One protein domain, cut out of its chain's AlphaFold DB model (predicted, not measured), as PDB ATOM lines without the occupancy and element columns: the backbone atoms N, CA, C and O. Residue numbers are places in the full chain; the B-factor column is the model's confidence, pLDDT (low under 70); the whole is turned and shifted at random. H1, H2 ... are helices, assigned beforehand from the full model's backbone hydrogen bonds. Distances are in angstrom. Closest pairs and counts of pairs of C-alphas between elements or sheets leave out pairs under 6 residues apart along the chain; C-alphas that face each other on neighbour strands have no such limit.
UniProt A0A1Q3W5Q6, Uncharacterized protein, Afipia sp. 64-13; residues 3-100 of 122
ATOM      1  N   ALA A   3     169.604 124.792 204.072       76.75
ATOM      2  CA  ALA A   3     168.785 123.601 204.326       76.75
ATOM      3  C   ALA A   3     169.378 122.280 203.786       76.75
ATOM      4  O   ALA A   3     168.941 121.209 204.187       76.75
ATOM      5  N   ARG A   4     170.348 122.342 202.860       78.56
ATOM      6  CA  ARG A   4     171.023 121.160 202.287       78.56
ATOM      7  C   ARG A   4     172.500 121.065 202.683       78.56
ATOM      8  O   ARG A   4     173.196 120.194 202.180       78.56
ATOM      9  N   ASN A   5     172.980 121.961 203.551       83.31
ATOM     10  CA  ASN A   5     174.392 122.106 203.910       83.31
ATOM     11  C   ASN A   5     175.339 122.178 202.685       83.31
ATOM     12  O   ASN A   5     176.431 121.612 202.668       83.31
ATOM     13  N   GLU A   6     174.887 122.845 201.619       86.88
ATOM     14  CA  GLU A   6     175.623 123.014 200.361       86.88
ATOM     15  C   GLU A   6     176.133 124.453 200.225       86.88
ATOM     16  O   GLU A   6     175.385 125.401 200.477       86.88
ATOM     17  N   GLY A   7     177.379 124.614 199.768       90.38
ATOM     18  CA  GLY A   7     177.960 125.917 199.427       90.38
ATOM     19  C   GLY A   7     177.547 126.456 198.048       90.38
ATOM     20  O   GLY A   7     176.853 125.781 197.275       90.38
ATOM     21  N   MET A   8     178.030 127.667 197.732       91.56
ATOM     22  CA  MET A   8     177.747 128.400 196.483       91.56
ATOM     23  C   MET A   8     178.040 127.570 195.234       91.56
ATOM     24  O   MET A   8     177.144 127.353 194.426       91.56
ATOM     25  N   THR A   9     179.253 127.028 195.123       93.38
ATOM     26  CA  THR A   9     179.696 126.257 193.951       93.38
ATOM     27  C   THR A   9     178.807 125.046 193.673       93.38
ATOM     28  O   THR A   9     178.406 124.820 192.538       93.38
ATOM     29  N   LYS A  10     178.431 124.281 194.707       93.69
ATOM     30  CA  LYS A  10     177.560 123.107 194.530       93.69
ATOM     31  C   LYS A  10     176.175 123.509 194.036       93.69
ATOM     32  O   LYS A  10     175.641 122.879 193.132       93.69
ATOM     33  N   THR A  11     175.605 124.570 194.604       93.81
ATOM     34  CA  THR A  11     174.283 125.046 194.171       93.81
ATOM     35  C   THR A  11     174.334 125.618 192.758       93.81
ATOM     36  O   THR A  11     173.408 125.394 191.990       93.81
ATOM     37  N   TYR A  12     175.419 126.310 192.407       93.56
ATOM     38  CA  TYR A  12     175.649 126.848 191.070       93.56
ATOM     39  C   TYR A  12     175.723 125.741 190.014       93.56
ATOM     40  O   TYR A  12     175.018 125.795 189.013       93.56
ATOM     41  N   ASN A  13     176.485 124.678 190.278       94.44
ATOM     42  CA  ASN A  13     176.558 123.539 189.363       94.44
ATOM     43  C   ASN A  13     175.179 122.895 189.164       94.44
ATOM     44  O   ASN A  13     174.771 122.632 188.039       94.44
ATOM     45  N   ARG A  14     174.412 122.722 190.248       95.50
ATOM     46  CA  ARG A  14     173.038 122.198 190.178       95.50
ATOM     47  C   ARG A  14     172.095 123.124 189.419       95.50
ATOM     48  O   ARG A  14     171.205 122.651 188.725       95.50
ATOM     49  N   PHE A  15     172.278 124.438 189.531       96.75
ATOM     50  CA  PHE A  15     171.498 125.412 188.772       96.75
ATOM     51  C   PHE A  15     171.682 125.226 187.263       96.75
ATOM     52  O   PHE A  15     170.690 125.288 186.540       96.75
ATOM     53  N   HIS A  16     172.889 124.908 186.797       96.81
ATOM     54  CA  HIS A  16     173.162 124.678 185.375       96.81
ATOM     55  C   HIS A  16     172.956 123.224 184.908       96.81
ATOM     56  O   HIS A  16     172.895 122.983 183.710       96.81
ATOM     57  N   ASP A  17     172.759 122.268 185.818       95.75
ATOM     58  CA  ASP A  17     172.525 120.860 185.471       95.75
ATOM     59  C   ASP A  17     171.111 120.607 184.904       95.75
ATOM     60  O   ASP A  17     170.108 120.634 185.629       95.75
ATOM     61  N   ALA A  18     171.017 120.288 183.611       94.75
ATOM     62  CA  ALA A  18     169.759 119.970 182.931       94.75
ATOM     63  C   ALA A  18     169.016 118.753 183.513       94.75
ATOM     64  O   ALA A  18     167.802 118.631 183.328       94.75
ATOM     65  N   GLN A  19     169.698 117.860 184.236       95.38
ATOM     66  CA  GLN A  19     169.108 116.680 184.877       95.38
ATOM     67  C   GLN A  19     168.636 116.934 186.313       95.38
ATOM     68  O   GLN A  19     167.968 116.081 186.896       95.38
ATOM     69  N   GLU A  20     168.884 118.118 186.876       95.69
ATOM     70  CA  GLU A  20     168.392 118.467 188.206       95.69
ATOM     71  C   GLU A  20     166.852 118.558 188.227       95.69
ATOM     72  O   GLU A  20     166.221 119.161 187.350       95.69
ATOM     73  N   ARG A  21     166.234 117.940 189.240       94.69
ATOM     74  CA  ARG A  21     164.769 117.846 189.424       94.69
ATOM     75  C   ARG A  21     164.297 118.375 190.781       94.69
ATOM     76  O   ARG A  21     163.099 118.397 191.064       94.69
ATOM     77  N   CYS A  22     165.218 118.789 191.647       95.06
ATOM     78  CA  CYS A  22     164.908 119.345 192.952       95.06
ATOM     79  C   CYS A  22     164.093 120.632 192.802       95.06
ATOM     80  O   CYS A  22     164.547 121.604 192.200       95.06
ATOM     81  N   GLN A  23     162.915 120.656 193.429       95.38
ATOM     82  CA  GLN A  23     161.959 121.766 193.345       95.38
ATOM     83  C   GLN A  23     162.573 123.118 193.729       95.38
ATOM     84  O   GLN A  23     162.289 124.128 193.098       95.38
ATOM     85  N   ASN A  24     163.492 123.142 194.698       94.06
ATOM     86  CA  ASN A  24     164.171 124.374 195.099       94.06
ATOM     87  C   ASN A  24     165.069 124.945 193.992       94.06
ATOM     88  O   ASN A  24     165.194 126.160 193.881       94.06
ATOM     89  N   ILE A  25     165.707 124.086 193.188       95.88
ATOM     90  CA  ILE A  25     166.548 124.532 192.071       95.88
ATOM     91  C   ILE A  25     165.675 124.978 190.901       95.88
ATOM     92  O   ILE A  25     165.950 126.016 190.310       95.88
ATOM     93  N   ILE A  26     164.591 124.254 190.612       96.31
ATOM     94  CA  ILE A  26     163.608 124.669 189.600       96.31
ATOM     95  C   ILE A  26     163.051 126.051 189.954       96.31
ATOM     96  O   ILE A  26     163.123 126.968 189.140       96.31
ATOM     97  N   ARG A  27     162.622 126.245 191.206       96.44
ATOM     98  CA  ARG A  27     162.131 127.541 191.683       96.44
ATOM     99  C   ARG A  27     163.188 128.642 191.588       96.44
ATOM    100  O   ARG A  27     162.864 129.776 191.254       96.44
ATOM    101  N   LEU A  28     164.451 128.324 191.870       96.19
ATOM    102  CA  LEU A  28     165.551 129.276 191.716       96.19
ATOM    103  C   LEU A  28     165.728 129.711 190.251       96.19
ATOM    104  O   LEU A  28     165.949 130.893 190.003       96.19
ATOM    105  N   ARG A  29     165.598 128.791 189.289       97.75
ATOM    106  CA  ARG A  29     165.656 129.098 187.846       97.75
ATOM    107  C   ARG A  29     164.506 129.997 187.406       97.75
ATOM    108  O   ARG A  29     164.739 130.963 186.688       97.75
ATOM    109  N   GLU A  30     163.291 129.721 187.872       97.38
ATOM    110  CA  GLU A  30     162.122 130.567 187.599       97.38
ATOM    111  C   GLU A  30     162.322 131.994 188.110       97.38
ATOM    112  O   GLU A  30     162.100 132.944 187.366       97.38
ATOM    113  N   LEU A  31     162.780 132.139 189.358       97.88
ATOM    114  CA  LEU A  31     163.056 133.445 189.960       97.88
ATOM    115  C   LEU A  31     164.153 134.200 189.206       97.88
ATOM    116  O   LEU A  31     164.058 135.414 189.047       97.88
ATOM    117  N   HIS A  32     165.178 133.496 188.718       97.81
ATOM    118  CA  HIS A  32     166.219 134.102 187.891       97.81
ATOM    119  C   HIS A  32     165.640 134.629 186.573       97.81
ATOM    120  O   HIS A  32     165.824 135.795 186.246       97.81
ATOM    121  N   ALA A  33     164.836 133.819 185.879       97.62
ATOM    122  CA  ALA A  33     164.171 134.241 184.649       97.62
ATOM    123  C   ALA A  33     163.151 135.375 184.881       97.62
ATOM    124  O   ALA A  33     162.899 136.189 183.997       97.62
ATOM    125  N   GLU A  34     162.511 135.440 186.049       98.25
ATOM    126  CA  GLU A  34     161.634 136.555 186.424       98.25
ATOM    127  C   GLU A  34     162.431 137.848 186.645       98.25
ATOM    128  O   GLU A  34     162.053 138.899 186.121       98.25
ATOM    129  N   MET A  35     163.557 137.754 187.359       98.31
ATOM    130  CA  MET A  35     164.485 138.861 187.581       98.31
ATOM    131  C   MET A  35     165.018 139.409 186.255       98.31
ATOM    132  O   MET A  35     164.951 140.614 186.029       98.31
ATOM    133  N   ASP A  36     165.457 138.535 185.354       98.12
ATOM    134  CA  ASP A  36     165.922 138.884 184.012       98.12
ATOM    135  C   ASP A  36     164.889 139.722 183.243       98.12
ATOM    136  O   ASP A  36     165.185 140.805 182.735       98.12
ATOM    137  N   ARG A  37     163.629 139.272 183.225       98.50
ATOM    138  CA  ARG A  37     162.533 140.011 182.580       98.50
ATOM    139  C   ARG A  37     162.250 141.342 183.263       98.50
ATOM    140  O   ARG A  37     161.927 142.315 182.585       98.50
ATOM    141  N   ALA A  38     162.334 141.399 184.591       98.50
ATOM    142  CA  ALA A  38     162.153 142.639 185.337       98.50
ATOM    143  C   ALA A  38     163.254 143.660 185.010       98.50
ATOM    144  O   ALA A  38     162.941 144.831 184.799       98.50
ATOM    145  N   VAL A  39     164.510 143.217 184.891       98.38
ATOM    146  CA  VAL A  39     165.637 144.065 184.477       98.38
ATOM    147  C   VAL A  39     165.412 144.587 183.060       98.38
ATOM    148  O   VAL A  39     165.445 145.796 182.856       98.38
ATOM    149  N   LEU A  40     165.092 143.718 182.098       98.56
ATOM    150  CA  LEU A  40     164.822 144.135 180.715       98.56
ATOM    151  C   LEU A  40     163.684 145.170 180.635       98.56
ATOM    152  O   LEU A  40     163.816 146.185 179.951       98.56
ATOM    153  N   ARG A  41     162.604 144.985 181.406       98.50
ATOM    154  CA  ARG A  41     161.520 145.979 181.510       98.50
ATOM    155  C   ARG A  41     161.963 147.294 182.145       98.50
ATOM    156  O   ARG A  41     161.503 148.344 181.708       98.50
ATOM    157  N   ALA A  42     162.854 147.266 183.134       98.38
ATOM    158  CA  ALA A  42     163.383 148.479 183.760       98.38
ATOM    159  C   ALA A  42     164.224 149.326 182.786       98.38
ATOM    160  O   ALA A  42     164.218 150.550 182.885       98.38
ATOM    161  N   TYR A  43     164.882 148.694 181.809       97.50
ATOM    162  CA  TYR A  43     165.523 149.382 180.681       97.50
ATOM    163  C   TYR A  43     164.527 149.882 179.616       97.50
ATOM    164  O   TYR A  43     164.928 150.546 178.665       97.50
ATOM    165  N   GLY A  44     163.232 149.578 179.756       98.06
ATOM    166  CA  GLY A  44     162.194 149.892 178.773       98.06
ATOM    167  C   GLY A  44     162.089 148.884 177.625       98.06
ATOM    168  O   GLY A  44     161.312 149.097 176.696       98.06
ATOM    169  N   TRP A  45     162.826 147.771 177.672       98.44
ATOM    170  CA  TRP A  45     162.871 146.758 176.611       98.44
ATOM    171  C   TRP A  45     161.831 145.662 176.840       98.44
ATOM    172  O   TRP A  45     162.149 144.497 177.093       98.44
ATOM    173  N   ASN A  46     160.556 146.052 176.794       98.12
ATOM    174  CA  ASN A  46     159.436 145.139 177.036       98.12
ATOM    175  C   ASN A  46     159.386 143.989 176.018       98.12
ATOM    176  O   ASN A  46     159.111 142.854 176.394       98.12
ATOM    177  N   ASP A  47     159.736 144.262 174.765       98.12
ATOM    178  CA  ASP A  47     159.776 143.284 173.678       98.12
ATOM    179  C   ASP A  47     160.848 142.195 173.892       98.12
ATOM    180  O   ASP A  47     160.617 141.017 173.615       98.12
ATOM    181  N   LEU A  48     162.007 142.564 174.455       97.88
ATOM    182  CA  LEU A  48     163.023 141.601 174.886       97.88
ATOM    183  C   LEU A  48     162.551 140.826 176.114       97.88
ATOM    184  O   LEU A  48     162.732 139.613 176.183       97.88
ATOM    185  N   ALA A  49     161.918 141.498 177.076       98.06
ATOM    186  CA  ALA A  49     161.419 140.851 178.284       98.06
ATOM    187  C   ALA A  49     160.334 139.796 177.998       98.06
ATOM    188  O   ALA A  49     160.235 138.809 178.727       98.06
ATOM    189  N   GLU A  50     159.522 139.986 176.959       97.56
ATOM    190  CA  GLU A  50     158.513 139.014 176.522       97.56
ATOM    191  C   GLU A  50     159.139 137.764 175.893       97.56
ATOM    192  O   GLU A  50     158.651 136.656 176.115       97.56
ATOM    193  N   ARG A  51     160.250 137.925 175.165       97.56
ATOM    194  CA  ARG A  51     160.973 136.820 174.516       97.56
ATOM    195  C   ARG A  51     162.039 136.166 175.391       97.56
ATOM    196  O   ARG A  51     162.488 135.073 175.063       97.56
ATOM    197  N   ALA A  52     162.443 136.803 176.492       97.12
ATOM    198  CA  ALA A  52     163.503 136.306 177.363       97.12
ATOM    199  C   ALA A  52     163.162 134.912 177.913       97.12
ATOM    200  O   ALA A  52     162.275 134.733 178.762       97.12
ATOM    201  N   ALA A  53     163.902 133.923 177.422       95.62
ATOM    202  CA  ALA A  53     163.750 132.522 177.766       95.62
ATOM    203  C   ALA A  53     165.142 131.872 177.836       95.62
ATOM    204  O   ALA A  53     165.761 131.648 176.797       95.62
ATOM    205  N   PRO A  54     165.671 131.592 179.041       96.31
ATOM    206  CA  PRO A  54     166.915 130.846 179.159       96.31
ATOM    207  C   PRO A  54     166.705 129.385 178.744       96.31
ATOM    208  O   PRO A  54     165.683 128.775 179.071       96.31
ATOM    209  N   VAL A  55     167.699 128.818 178.069       96.81
ATOM    210  CA  VAL A  55     167.747 127.423 177.615       96.81
ATOM    211  C   VAL A  55     169.029 126.762 178.110       96.81
ATOM    212  O   VAL A  55     169.977 127.441 178.505       96.81
ATOM    213  N   PHE A  56     169.064 125.431 178.140       97.31
ATOM    214  CA  PHE A  56     170.316 124.723 178.396       97.31
ATOM    215  C   PHE A  56     171.151 124.732 177.123       97.31
ATOM    216  O   PHE A  56     170.740 124.168 176.111       97.31
ATOM    217  N   LEU A  57     172.296 125.398 177.201       96.69
ATOM    218  CA  LEU A  57     173.237 125.498 176.105       96.69
ATOM    219  C   LEU A  57     174.095 124.241 176.040       96.69
ATOM    220  O   LEU A  57     174.600 123.771 177.065       96.69
ATOM    221  N   ASP A  58     174.264 123.706 174.843       94.31
ATOM    222  CA  ASP A  58     175.082 122.535 174.554       94.31
ATOM    223  C   ASP A  58     175.750 122.677 173.181       94.31
ATOM    224  O   ASP A  58     175.585 123.676 172.488       94.31
ATOM    225  N   GLU A  59     176.516 121.665 172.785       93.12
ATOM    226  CA  GLU A  59     177.258 121.648 171.518       93.12
ATOM    227  C   GLU A  59     176.361 121.749 170.266       93.12
ATOM    228  O   GLU A  59     176.873 121.940 169.169       93.12
ATOM    229  N   THR A  60     175.036 121.593 170.392       92.62
ATOM    230  CA  THR A  60     174.095 121.637 169.258       92.62
ATOM    231  C   THR A  60     173.485 123.013 169.017       92.62
ATOM    232  O   THR A  60     172.938 123.253 167.941       92.62
ATOM    233  N   ASN A  61     173.533 123.899 170.013       91.44
ATOM    234  CA  ASN A  61     172.877 125.207 169.973       91.44
ATOM    235  C   ASN A  61     173.773 126.366 170.439       91.44
ATOM    236  O   ASN A  61     173.321 127.511 170.458       91.44
ATOM    237  N   GLU A  62     175.019 126.076 170.812       94.50
ATOM    238  CA  GLU A  62     176.006 127.052 171.251       94.50
ATOM    239  C   GLU A  62     177.396 126.675 170.730       94.50
ATOM    240  O   GLU A  62     177.981 125.667 171.136       94.50
ATOM    241  N   ASP A  63     177.945 127.529 169.868       91.19
ATOM    242  CA  ASP A  63     179.282 127.350 169.298       91.19
ATOM    243  C   ASP A  63     180.385 127.783 170.282       91.19
ATOM    244  O   ASP A  63     181.513 127.289 170.223       91.19
ATOM    245  N   ASP A  64     180.081 128.690 171.217       90.81
ATOM    246  CA  ASP A  64     181.062 129.225 172.158       90.81
ATOM    247  C   ASP A  64     181.184 128.333 173.411       90.81
ATOM    248  O   ASP A  64     180.385 128.387 174.353       90.81
ATOM    249  N   HIS A  65     182.222 127.487 173.421       87.62
ATOM    250  CA  HIS A  65     182.529 126.510 174.476       87.62
ATOM    251  C   HIS A  65     182.390 127.027 175.925       87.62
ATOM    252  O   HIS A  65     181.808 126.320 176.750       87.62
ATOM    253  N   PRO A  66     182.881 128.229 176.289       91.81
ATOM    254  CA  PRO A  66     182.620 128.870 177.577       91.81
ATOM    255  C   PRO A  66     181.165 128.855 178.071       91.81
ATOM    256  O   PRO A  66     180.950 128.828 179.293       91.81
ATOM    257  N   TYR A  67     180.184 128.892 177.165       90.81
ATOM    258  CA  TYR A  67     178.756 128.927 177.485       90.81
ATOM    259  C   TYR A  67     178.076 127.555 177.448       90.81
ATOM    260  O   TYR A  67     177.017 127.397 178.058       90.81
ATOM    261  N   GLN A  68     178.693 126.552 176.821       92.88
ATOM    262  CA  GLN A  68     178.176 125.184 176.797       92.88
ATOM    263  C   GLN A  68     178.046 124.608 178.219       92.88
ATOM    264  O   GLN A  68     178.851 124.869 179.118       92.88
ATOM    265  N   GLY A  69     176.992 123.825 178.445       93.31
ATOM    266  CA  GLY A  69     176.653 123.252 179.749       93.31
ATOM    267  C   GLY A  69     176.001 124.238 180.722       93.31
ATOM    268  O   GLY A  69     175.933 123.953 181.921       93.31
ATOM    269  N   ARG A  70     175.525 125.401 180.250       95.62
ATOM    270  CA  ARG A  70     174.885 126.423 181.090       95.62
ATOM    271  C   ARG A  70     173.431 126.641 180.708       95.62
ATOM    272  O   ARG A  70     173.096 126.816 179.547       95.62
ATOM    273  N   LEU A  71     172.569 126.746 181.716       97.38
ATOM    274  CA  LEU A  71     171.288 127.440 181.574       97.38
ATOM    275  C   LEU A  71     171.515 128.949 181.367       97.38
ATOM    276  O   LEU A  71     171.864 129.636 182.331       97.38
ATOM    277  N   PHE A  72     171.339 129.444 180.141       96.88
ATOM    278  CA  PHE A  72     171.518 130.855 179.786       96.88
ATOM    279  C   PHE A  72     170.743 131.238 178.510       96.88
ATOM    280  O   PHE A  72     170.033 130.409 177.946       96.88
ATOM    281  N   TRP A  73     170.801 132.500 178.076       96.94
ATOM    282  CA  TRP A  73     170.152 132.923 176.828       96.94
ATOM    283  C   TRP A  73     170.908 132.413 175.597       96.94
ATOM    284  O   TRP A  73     172.138 132.406 175.648       96.94
ATOM    285  N   PRO A  74     170.215 132.053 174.501       96.19
ATOM    286  CA  PRO A  74     170.848 131.768 173.210       96.19
ATOM    287  C   PRO A  74     171.662 132.956 172.674       96.19
ATOM    288  O   PRO A  74     171.418 134.103 173.061       96.19
ATOM    289  N   SER A  75     172.639 132.685 171.806       95.56
ATOM    290  CA  SER A  75     173.594 133.684 171.300       95.56
ATOM    291  C   SER A  75     172.928 134.880 170.621       95.56
ATOM    292  O   SER A  75     173.223 136.016 170.982       95.56
ATOM    293  N   ASP A  76     171.960 134.642 169.741       95.69
ATOM    294  CA  ASP A  76     171.200 135.680 169.038       95.69
ATOM    295  C   ASP A  76     170.510 136.669 169.996       95.69
ATOM    296  O   ASP A  76     170.571 137.886 169.812       95.69
ATOM    297  N   PHE A  77     169.908 136.161 171.072       97.38
ATOM    298  CA  PHE A  77     169.277 136.990 172.093       97.38
ATOM    299  C   PHE A  77     170.312 137.792 172.890       97.38
ATOM    300  O   PHE A  77     170.084 138.966 173.197       97.38
ATOM    301  N   ARG A  78     171.462 137.187 173.226       96.12
ATOM    302  CA  ARG A  78     172.560 137.894 173.910       96.12
ATOM    303  C   ARG A  78     173.109 139.028 173.055       96.12
ATOM    304  O   ARG A  78     173.330 140.115 173.586       96.12
ATOM    305  N   ASP A  79     173.282 138.791 171.762       97.19
ATOM    306  CA  ASP A  79     173.799 139.777 170.818       97.19
ATOM    307  C   ASP A  79     172.839 140.957 170.666       97.19
ATOM    308  O   ASP A  79     173.268 142.111 170.682       97.19
ATOM    309  N   GLU A  80     171.529 140.701 170.617       98.25
ATOM    310  CA  GLU A  80     170.527 141.765 170.571       98.25
ATOM    311  C   GLU A  80     170.552 142.632 171.843       98.25
ATOM    312  O   GLU A  80     170.541 143.866 171.767       98.25
ATOM    313  N   VAL A  81     170.634 142.003 173.022       97.94
ATOM    314  CA  VAL A  81     170.771 142.717 174.303       97.94
ATOM    315  C   VAL A  81     172.066 143.534 174.327       97.94
ATOM    316  O   VAL A  81     172.049 144.707 174.715       97.94
ATOM    317  N   LEU A  82     173.183 142.945 173.892       97.62
ATOM    318  CA  LEU A  82     174.484 143.606 173.850       97.62
ATOM    319  C   LEU A  82     174.470 144.810 172.903       97.62
ATOM    320  O   LEU A  82     174.942 145.881 173.280       97.62
ATOM    321  N   ALA A  83     173.875 144.677 171.717       98.19
ATOM    322  CA  ALA A  83     173.749 145.766 170.755       98.19
ATOM    323  C   ALA A  83     172.977 146.961 171.340       98.19
ATOM    324  O   ALA A  83     173.430 148.104 171.229       98.19
ATOM    325  N   ARG A  84     171.856 146.716 172.037       98.12
ATOM    326  CA  ARG A  84     171.096 147.791 172.702       98.12
ATOM    327  C   ARG A  84     171.878 148.439 173.842       98.12
ATOM    328  O   ARG A  84     171.817 149.658 174.002       98.12
ATOM    329  N   LEU A  85     172.624 147.653 174.620       97.62
ATOM    330  CA  LEU A  85     173.487 148.187 175.677       97.62
ATOM    331  C   LEU A  85     174.605 149.062 175.106       97.62
ATOM    332  O   LEU A  85     174.870 150.126 175.662       97.62
ATOM    333  N   LEU A  86     175.236 148.647 174.006       97.81
ATOM    334  CA  LEU A  86     176.277 149.425 173.335       97.81
ATOM    335  C   LEU A  86     175.731 150.747 172.788       97.81
ATOM    336  O   LEU A  86     176.351 151.786 173.010       97.81
ATOM    337  N   ALA A  87     174.555 150.732 172.153       97.00
ATOM    338  CA  ALA A  87     173.895 151.947 171.673       97.00
ATOM    339  C   ALA A  87     173.578 152.918 172.825       97.00
ATOM    340  O   ALA A  87     173.981 154.080 172.789       97.00
ATOM    341  N   LEU A  88     172.952 152.421 173.897       96.69
ATOM    342  CA  LEU A  88     172.630 153.226 175.080       96.69
ATOM    343  C   LEU A  88     173.888 153.782 175.764       96.69
ATOM    344  O   LEU A  88     173.883 154.900 176.281       96.69
ATOM    345  N   ASN A  89     174.970 153.002 175.798       96.06
ATOM    346  CA  ASN A  89     176.242 153.447 176.354       96.06
ATOM    347  C   ASN A  89     176.853 154.564 175.497       96.06
ATOM    348  O   ASN A  89     177.260 155.582 176.047       96.06
ATOM    349  N   ALA A  90     176.832 154.433 174.168       95.31
ATOM    350  CA  ALA A  90     177.311 155.474 173.263       95.31
ATOM    351  C   ALA A  90     176.546 156.800 173.441       95.31
ATOM    352  O   ALA A  90     177.172 157.858 173.513       95.31
ATOM    353  N   GLU A  91     175.218 156.750 173.579       95.00
ATOM    354  CA  GLU A  91     174.387 157.931 173.857       95.00
ATOM    355  C   GLU A  91     174.763 158.600 175.185       95.00
ATOM    356  O   GLU A  91     175.015 159.807 175.233       95.00
ATOM    357  N   ARG A  92     174.860 157.809 176.261       95.06
ATOM    358  CA  ARG A  92     175.254 158.304 177.589       95.06
ATOM    359  C   ARG A  92     176.659 158.887 177.579       95.06
ATOM    360  O   ARG A  92     176.869 159.962 178.124       95.06
ATOM    361  N   HIS A  93     177.601 158.224 176.919       93.06
ATOM    362  CA  HIS A  93     178.969 158.704 176.804       93.06
ATOM    363  C   HIS A  93     179.041 160.035 176.045       93.06
ATOM    364  O   HIS A  93     179.741 160.949 176.475       93.06
ATOM    365  N   ALA A  94     178.284 160.193 174.954       93.31
ATOM    366  CA  ALA A  94     178.205 161.463 174.236       93.31
ATOM    367  C   ALA A  94     177.665 162.593 175.133       93.31
ATOM    368  O   ALA A  94     178.171 163.718 175.095       93.31
ATOM    369  N   GLU A  95     176.676 162.295 175.979       93.12
ATOM    370  CA  GLU A  95     176.170 163.243 176.970       93.12
ATOM    371  C   GLU A  95     177.202 163.559 178.063       93.12
ATOM    372  O   GLU A  95     177.418 164.729 178.373       93.12
ATOM    373  N   GLU A  96     177.891 162.558 178.604       93.50
ATOM    374  CA  GLU A  96     178.945 162.744 179.603       93.50
ATOM    375  C   GLU A  96     180.116 163.572 179.061       93.50
ATOM    376  O   GLU A  96     180.633 164.436 179.771       93.50
ATOM    377  N   VAL A  97     180.510 163.370 177.798       93.56
ATOM    378  CA  VAL A  97     181.524 164.190 177.113       93.56
ATOM    379  C   VAL A  97     181.026 165.623 176.944       93.56
ATOM    380  O   VAL A  97     181.762 166.564 177.241       93.56
ATOM    381  N   ARG A  98     179.764 165.817 176.536       91.12
ATOM    382  CA  ARG A  98     179.146 167.152 176.437       91.12
ATOM    383  C   ARG A  98     179.122 167.874 177.787       91.12
ATOM    384  O   ARG A  98     179.289 169.089 177.830       91.12
ATOM    385  N   LEU A  99     178.921 167.135 178.876       93.62
ATOM    386  CA  LEU A  99     178.945 167.645 180.249       93.62
ATOM    387  C   LEU A  99     180.368 167.762 180.829       93.62
ATOM    388  O   LEU A  99     180.525 168.259 181.942       93.62
ATOM    389  N   GLY A 100     181.400 167.322 180.100       90.31
ATOM    390  CA  GLY A 100     182.798 167.353 180.535       90.31
ATOM    391  C   GLY A 100     183.146 166.351 181.643       90.31
ATOM    392  O   GLY A 100     184.180 166.499 182.291       90.31
TER     393      GLY A 100
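This is residues 3 to 100 of the 122 residues of an uncharacterized protein of Afipia sp. 64-13 (UniProt A0A1Q3W5Q6). Picture a helical hairpin, the long H2 with the short H3 folded back on its last part, while the short H1 meets the other end of H2 near its own last residues to make a corner, and the long H4 runs out as an arm whose residues 89 to 98 stand free. Between H3 and H4, residues 52 to 74 make a long loop that goes out and comes back, its two sides joined by a short antiparallel pairing of residues 55 to 56 with residues 71 to 72. The printed part has 98 residues with four named helices, H1, H2, H3 and H4 in that order, and no named strand; the class is all helix. The whole is loose and elongated, with a radius of gyration of the C-alphas of 16.9 A and spans of 53 by 33 by 25 A.

Go along the printed part from Ala 3 and you come first to H1, residues 8 to 16, and then to H2, residues 23 to 42. H1 touches residues 25 to 29 of H2 alone; look at the C-alphas of Phe 15 and Ile 25, their closest, 6.0 A apart. Their lines are about perpendicular, at 82 degrees. Next comes H3, residues 46 to 51, which touches residues 36 to 41 of H2 alone. Their closest C-alphas are those of Arg 37 and Ala 49, 4.5 A apart, and the two helices form a hairpin with a shallow tilt of 32 degrees, opposite ways. Last comes H4, residues 75 to 98, which touches no helix. It is close to H3 but not clearly touching, the closest C-alphas being those of Leu 48 and Val 81, 7.8 A apart. H3 and H4 run opposite ways at a shallow tilt of 20 degrees. H4 is apart from H1 and from H2. In H1, H2, H3 and H4 every O i to N i+4 pair is within hydrogen-bond range.

Find C-alpha 8 at (177.747, 128.400, 196.483), where H1 begins; it ends at His 16. C-alpha 23 at (161.959, 121.766, 193.345) opens H2, which runs 28.4 A to Ala 42. H3 goes from Asn 46 to Arg 51. From Ser 75, H4 runs 34.3 A to C-alpha 98 at (179.146, 167.152, 176.437).

The C-alphas farthest apart are those of Arg 21 and Gly 100, 53.4 A. Residues 3 to 10, of which 8 to 10 belong to H1, and residues 89 to 100, of which 89 to 98 belong to H4, stand free; the body without them spans 37 by 28 by 17 A. The link from H1 to H2 is short, from H2 to H3 tight, and from H3 to H4 long, with 23 residues. The printed part has no cut. Its mean pLDDT is 95.1, and no printed residue is under 70.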